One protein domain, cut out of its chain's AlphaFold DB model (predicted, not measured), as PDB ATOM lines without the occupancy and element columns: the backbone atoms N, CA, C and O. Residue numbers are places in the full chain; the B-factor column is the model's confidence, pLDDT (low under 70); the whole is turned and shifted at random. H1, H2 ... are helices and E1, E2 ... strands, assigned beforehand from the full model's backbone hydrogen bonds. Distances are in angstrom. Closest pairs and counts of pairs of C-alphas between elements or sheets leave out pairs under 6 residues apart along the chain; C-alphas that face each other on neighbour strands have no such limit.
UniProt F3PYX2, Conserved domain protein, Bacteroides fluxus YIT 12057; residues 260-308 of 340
ATOM      1  N   TRP A 260     337.147 227.975 292.116       95.25
ATOM      2  CA  TRP A 260     335.743 227.610 292.332       95.25
ATOM      3  C   TRP A 260     335.043 228.660 293.197       95.25
ATOM      4  O   TRP A 260     335.637 229.120 294.172       95.25
ATOM      5  N   PHE A 261     333.782 228.946 292.878       93.56
ATOM      6  CA  PHE A 261     332.914 229.910 293.558       93.56
ATOM      7  C   PHE A 261     331.568 229.260 293.877       93.56
ATOM      8  O   PHE A 261     331.064 228.473 293.074       93.56
ATOM      9  N   GLU A 262     331.014 229.537 295.052       93.25
ATOM     10  CA  GLU A 262     329.783 228.895 295.526       93.25
ATOM     11  C   GLU A 262     328.561 229.368 294.728       93.25
ATOM     12  O   GLU A 262     327.771 228.548 294.263       93.25
ATOM     13  N   ASP A 263     328.457 230.677 294.494       93.00
ATOM     14  CA  ASP A 263     327.306 231.295 293.846       93.00
ATOM     15  C   ASP A 263     327.563 231.559 292.354       93.00
ATOM     16  O   ASP A 263     328.509 232.241 291.961       93.00
ATOM     17  N   ALA A 264     326.670 231.068 291.490       91.00
ATOM     18  CA  ALA A 264     326.749 231.322 290.046       91.00
ATOM     19  C   ALA A 264     326.691 232.818 289.691       91.00
ATOM     20  O   ALA A 264     327.267 233.226 288.686       91.00
ATOM     21  N   ASP A 265     325.991 233.616 290.502       93.38
ATOM     22  CA  ASP A 265     325.802 235.055 290.288       93.38
ATOM     23  C   ASP A 265     327.095 235.862 290.526       93.38
ATOM     24  O   ASP A 265     327.185 237.020 290.118       93.38
ATOM     25  N   GLU A 266     328.108 235.256 291.155       93.75
ATOM     26  CA  GLU A 266     329.451 235.829 291.307       93.75
ATOM     27  C   GLU A 266     330.299 235.679 290.038       93.75
ATOM     28  O   GLU A 266     331.397 236.236 289.948       93.75
ATOM     29  N   LEU A 267     329.805 234.933 289.045       96.00
ATOM     30  CA  LEU A 267     330.476 234.717 287.776       96.00
ATOM     31  C   LEU A 267     329.787 235.466 286.638       96.00
ATOM     32  O   LEU A 267     328.568 235.588 286.547       96.00
ATOM     33  N   THR A 268     330.609 235.922 285.708       95.38
ATOM     34  CA  THR A 268     330.209 236.464 284.416       95.38
ATOM     35  C   THR A 268     331.138 235.915 283.331       95.38
ATOM     36  O   THR A 268     331.954 235.030 283.597       95.38
ATOM     37  N   ASP A 269     331.016 236.405 282.103       96.62
ATOM     38  CA  ASP A 269     331.819 235.975 280.963       96.62
ATOM     39  C   ASP A 269     332.772 237.087 280.517       96.62
ATOM     40  O   ASP A 269     332.407 238.261 280.459       96.62
ATOM     41  N   ILE A 270     334.000 236.711 280.163       97.06
ATOM     42  CA  ILE A 270     334.954 237.577 279.470       97.06
ATOM     43  C   ILE A 270     335.401 236.925 278.166       97.06
ATOM     44  O   ILE A 270     335.774 235.750 278.103       97.06
ATOM     45  N   HIS A 271     335.401 237.718 277.106       96.31
ATOM     46  CA  HIS A 271     335.866 237.336 275.788       96.31
ATOM     47  C   HIS A 271     337.379 237.545 275.689       96.31
ATOM     48  O   HIS A 271     337.868 238.673 275.721       96.31
ATOM     49  N   ILE A 272     338.118 236.443 275.551       96.38
ATOM     50  CA  ILE A 272     339.581 236.422 275.436       96.38
ATOM     51  C   ILE A 272     339.992 236.312 273.968       96.38
ATOM     52  O   ILE A 272     339.638 235.337 273.297       96.38
ATOM     53  N   TRP A 273     340.756 237.279 273.464       96.12
ATOM     54  CA  TRP A 273     341.203 237.292 272.072       96.12
ATOM     55  C   TRP A 273     342.170 236.139 271.772       96.12
ATOM     56  O   TRP A 273     343.190 235.957 272.443       96.12
ATOM     57  N   ASN A 274     341.900 235.378 270.708       94.25
ATOM     58  CA  ASN A 274     342.807 234.363 270.185       94.25
ATOM     59  C   ASN A 274     343.411 234.807 268.838       94.25
ATOM     60  O   ASN A 274     342.780 234.636 267.793       94.25
ATOM     61  N   PRO A 275     344.678 235.264 268.811       91.88
ATOM     62  CA  PRO A 275     345.319 235.747 267.588       91.88
ATOM     63  C   PRO A 275     345.487 234.704 266.476       91.88
ATOM     64  O   PRO A 275     345.756 235.081 265.344       91.88
ATOM     65  N   GLN A 276     345.426 233.404 266.786       92.62
ATOM     66  CA  GLN A 276     345.594 232.349 265.777       92.62
ATOM     67  C   GLN A 276     344.317 232.094 264.981       92.62
ATOM     68  O   GLN A 276     344.396 231.758 263.803       92.62
ATOM     69  N   GLU A 277     343.170 232.229 265.644       92.75
ATOM     70  CA  GLU A 277     341.847 232.031 265.044       92.75
ATOM     71  C   GLU A 277     341.226 233.364 264.594       92.75
ATOM     72  O   GLU A 277     340.204 233.346 263.922       92.75
ATOM     73  N   GLU A 278     341.851 234.497 264.952       92.31
ATOM     74  CA  GLU A 278     341.324 235.855 264.740       92.31
ATOM     75  C   GLU A 278     339.902 236.017 265.315       92.31
ATOM     76  O   GLU A 278     339.047 236.679 264.730       92.31
ATOM     77  N   ASP A 279     339.655 235.397 266.475       93.94
ATOM     78  CA  ASP A 279     338.343 235.354 267.123       93.94
ATOM     79  C   ASP A 279     338.456 235.325 268.657       93.94
ATOM     80  O   ASP A 279     339.503 234.968 269.212       93.94
ATOM     81  N   TYR A 280     337.374 235.674 269.352       94.25
ATOM     82  CA  TYR A 280     337.299 235.623 270.811       94.25
ATOM     83  C   TYR A 280     336.838 234.254 271.318       94.25
ATOM     84  O   TYR A 280     336.022 233.564 270.710       94.25
ATOM     85  N   ARG A 281     337.333 233.863 272.496       94.38
ATOM     86  CA  ARG A 281     336.830 232.712 273.256       94.38
ATOM     87  C   ARG A 281     336.265 233.192 274.583       94.38
ATOM     88  O   ARG A 281     336.982 233.850 275.330       94.38
ATOM     89  N   SER A 282     335.009 232.850 274.864       94.81
ATOM     90  CA  SER A 282     334.396 233.124 276.169       94.81
ATOM     91  C   SER A 282     335.065 232.281 277.247       94.81
ATOM     92  O   SER A 282     335.332 231.101 277.015       94.81
ATOM     93  N   GLN A 283     335.325 232.891 278.395       96.81
ATOM     94  CA  GLN A 283     335.718 232.224 279.628       96.81
ATOM     95  C   GLN A 283     334.896 232.795 280.778       96.81
ATOM     96  O   GLN A 283     334.664 234.001 280.826       96.81
ATOM     97  N   THR A 284     334.528 231.947 281.735       96.75
ATOM     98  CA  THR A 284     333.899 232.402 282.976       96.75
ATOM     99  C   THR A 284     334.919 233.131 283.855       96.75
ATOM    100  O   THR A 284     336.050 232.670 284.028       96.75
ATOM    101  N   ILE A 285     334.534 234.259 284.444       97.50
ATOM    102  CA  ILE A 285     335.368 235.120 285.297       97.50
ATOM    103  C   ILE A 285     334.554 235.618 286.493       97.50
ATOM    104  O   ILE A 285     333.356 235.855 286.365       97.50
ATOM    105  N   HIS A 286     335.189 235.784 287.647       97.31
ATOM    106  CA  HIS A 286     334.558 236.388 288.814       97.31
ATOM    107  C   HIS A 286     334.284 237.885 288.607       97.31
ATOM    108  O   HIS A 286     335.113 238.607 288.037       97.31
ATOM    109  N   VAL A 287     333.145 238.371 289.108       95.62
ATOM    110  CA  VAL A 287     332.701 239.768 288.950       95.62
ATOM    111  C   VAL A 287     333.752 240.756 289.480       95.62
ATOM    112  O   VAL A 287     334.171 241.653 288.749       95.62
ATOM    113  N   ASP A 288     334.291 240.542 290.683       96.00
ATOM    114  CA  ASP A 288     335.318 241.444 291.234       96.00
ATOM    115  C   ASP A 288     336.618 241.442 290.407       96.00
ATOM    116  O   ASP A 288     337.328 242.454 290.334       96.00
ATOM    117  N   THR A 289     336.957 240.307 289.778       96.00
ATOM    118  CA  THR A 289     338.153 240.211 288.933       96.00
ATOM    119  C   THR A 289     337.960 241.045 287.674       96.00
ATOM    120  O   THR A 289     338.848 241.829 287.326       96.00
ATOM    121  N   VAL A 290     336.811 240.928 286.999       95.88
ATOM    122  CA  VAL A 290     336.558 241.712 285.782       95.88
ATOM    123  C   VAL A 290     336.439 243.207 286.085       95.88
ATOM    124  O   VAL A 290     337.019 244.013 285.357       95.88
ATOM    125  N   GLU A 291     335.808 243.589 287.199       95.19
ATOM    126  CA  GLU A 291     335.758 244.985 287.654       95.19
ATOM    127  C   GLU A 291     337.168 245.548 287.877       95.19
ATOM    128  O   GLU A 291     337.512 246.616 287.362       95.19
ATOM    129  N   SER A 292     338.036 244.782 288.541       96.19
ATOM    130  CA  SER A 292     339.436 245.163 288.750       96.19
ATOM    131  C   SER A 292     340.210 245.312 287.433       96.19
ATOM    132  O   SER A 292     341.048 246.208 287.298       96.19
ATOM    133  N   LEU A 293     339.961 244.454 286.440       96.25
ATOM    134  CA  LEU A 293     340.601 244.557 285.123       96.25
ATOM    135  C   LEU A 293     340.149 245.814 284.369       96.25
ATOM    136  O   LEU A 293     340.985 246.483 283.754       96.25
ATOM    137  N   LEU A 294     338.863 246.162 284.447       94.38
ATOM    138  CA  LEU A 294     338.317 247.385 283.854       94.38
ATOM    139  C   LEU A 294     338.935 248.635 284.490       94.38
ATOM    140  O   LEU A 294     339.392 249.527 283.773       94.38
ATOM    141  N   GLU A 295     339.021 248.689 285.822       94.69
ATOM    142  CA  GLU A 295     339.621 249.819 286.546       94.69
ATOM    143  C   GLU A 295     341.095 250.039 286.181       94.69
ATOM    144  O   GLU A 295     341.559 251.178 286.070       94.69
ATOM    145  N   ASN A 296     341.830 248.950 285.948       94.69
ATOM    146  CA  ASN A 296     343.238 248.993 285.562       94.69
ATOM    147  C   ASN A 296     343.457 249.193 284.050       94.69
ATOM    148  O   ASN A 296     344.607 249.267 283.606       94.69
ATOM    149  N   GLY A 297     342.386 249.287 283.252       91.50
ATOM    150  CA  GLY A 297     342.458 249.408 281.793       91.50
ATOM    151  C   GLY A 297     343.050 248.171 281.109       91.50
ATOM    152  O   GLY A 297     343.668 248.285 280.053       91.50
ATOM    153  N   GLN A 298     342.918 247.006 281.746       93.19
ATOM    154  CA  GLN A 298     343.382 245.704 281.261       93.19
ATOM    155  C   GLN A 298     342.263 244.887 280.600       93.19
ATOM    156  O   GLN A 298     342.542 243.822 280.062       93.19
ATOM    157  N   ALA A 299     341.027 245.378 280.659       94.88
ATOM    158  CA  ALA A 299     339.865 244.872 279.943       94.88
ATOM    159  C   ALA A 299     339.018 246.058 279.455       94.88
ATOM    160  O   ALA A 299     339.206 247.199 279.891       94.88
ATOM    161  N   GLY A 300     338.078 245.786 278.556       93.12
ATOM    162  CA  GLY A 300     337.085 246.736 278.074       93.12
ATOM    163  C   GLY A 300     335.672 246.168 278.151       93.12
ATOM    164  O   GLY A 300     335.483 244.960 278.264       93.12
ATOM    165  N   CYS A 301     334.685 247.057 278.097       93.50
ATOM    166  CA  CYS A 301     333.269 246.711 278.095       93.50
ATOM    167  C   CYS A 301     332.631 247.257 276.812       93.50
ATOM    168  O   CYS A 301     332.796 248.441 276.501       93.50
ATOM    169  N   PHE A 302     331.932 246.402 276.071       92.25
ATOM    170  CA  PHE A 302     331.202 246.749 274.855       92.25
ATOM    171  C   PHE A 302     329.864 246.007 274.858       92.25
ATOM    172  O   PHE A 302     329.845 244.807 275.083       92.25
ATOM    173  N   GLU A 303     328.757 246.726 274.646       91.00
ATOM    174  CA  GLU A 303     327.389 246.165 274.662       91.00
ATOM    175  C   GLU A 303     327.073 245.287 275.894       91.00
ATOM    176  O   GLU A 303     326.432 244.250 275.781       91.00
ATOM    177  N   ASP A 304     327.500 245.734 277.081       89.94
ATOM    178  CA  ASP A 304     327.344 245.025 278.366       89.94
ATOM    179  C   ASP A 304     328.112 243.685 278.466       89.94
ATOM    180  O   ASP A 304     327.936 242.940 279.430       89.94
ATOM    181  N   GLU A 305     329.022 243.406 277.529       93.81
ATOM    182  CA  GLU A 305     329.943 242.265 277.546       93.81
ATOM    183  C   GLU A 305     331.386 242.712 277.819       93.81
ATOM    184  O   GLU A 305     331.792 243.837 277.496       93.81
ATOM    185  N   TYR A 306     332.190 241.822 278.408       96.19
ATOM    186  CA  TYR A 306     333.571 242.107 278.793       96.19
ATOM    187  C   TYR A 306     334.573 241.473 277.830       96.19
ATOM    188  O   TYR A 306     334.434 240.319 277.438       96.19
ATOM    189  N   TYR A 307     335.628 242.210 277.490       96.12
ATOM    190  CA  TYR A 307     336.664 241.797 276.542       96.12
ATOM    191  C   TYR A 307     338.052 242.041 277.139       96.12
ATOM    192  O   TYR A 307     338.303 243.110 277.696       96.12
ATOM    193  N   ASP A 308     338.982 241.094 276.998       95.50
ATOM    194  CA  ASP A 308     340.373 241.283 277.454       95.50
ATOM    195  C   ASP A 308     341.144 242.305 276.613       95.50
ATOM    196  O   ASP A 308     342.093 242.940 277.074       95.50
TER     197      ASP A 308
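This is residues 260 to 308 of the 340 residues of the protein "Conserved domain protein" of Bacteroides fluxus YIT 12057 (UniProt F3PYX2). A long two-stranded hairpin, E1 and E2, makes the length of this domain, and a short hairpin, E3 and E4, joins it beside E1 and crosses its direction, making one twisted sheet. The helix H1 links the two hairpins and packs on the sheet, beside its strands. The printed part has 49 residues, in the order E1, E2, H1, E3, E4; the sheet runs E2, E1, E4, E3 and is mixed, and the class is mixed, helices and strands. It is only just compact, close to loose, with a radius of gyration of the C-alphas of 11.3 A, and spans 34 by 21 by 19 A.

Start at E1, residues 267 to 274, which forms an antiparallel hairpin with E2, residues 279 to 286; look for N 270 and O 283, 2.9 A apart. Next comes H1, residues 287 to 295, on the sheet at a height of 7.2 A and over none of its strands; every O i to N i+4 pair in it is within hydrogen-bond range. The closest C-alphas of H1 and E1 are those of Val 287 and Leu 267, 5.6 A apart. E3, residues 300 to 302, forms an antiparallel hairpin with E4, residues 305 to 307, with N 302 and O 305 at 2.9 A. E4 is parallel to E1 at 43 degrees, with N 271 and O 306 at 2.8 A. E2, H1 and E3 form a split strand-helix-strand unit, two strands of one sheet that are not neighbours with a helix between them along the chain; E1 and E4 stand between E2 and E3 in the sheet, and the crossover is right-handed. E3 is apart from E1 and E2.

Find C-alpha 267 at (330.476, 234.717, 287.776); from there E1 runs 21.5 A. E2 runs back 22.0 A, and H1 covers 12.4 A. E3 is 6.7 A long, and E4, 6.8 A long, ends at C-alpha 307, (336.664, 241.797, 276.542).

The C-alphas farthest apart, those of Glu 262 and Gln 276, are 33.9 A apart. The printed part has no cut, and the four links are tight. Its mean pLDDT is 94.5, and no printed residue is under 70.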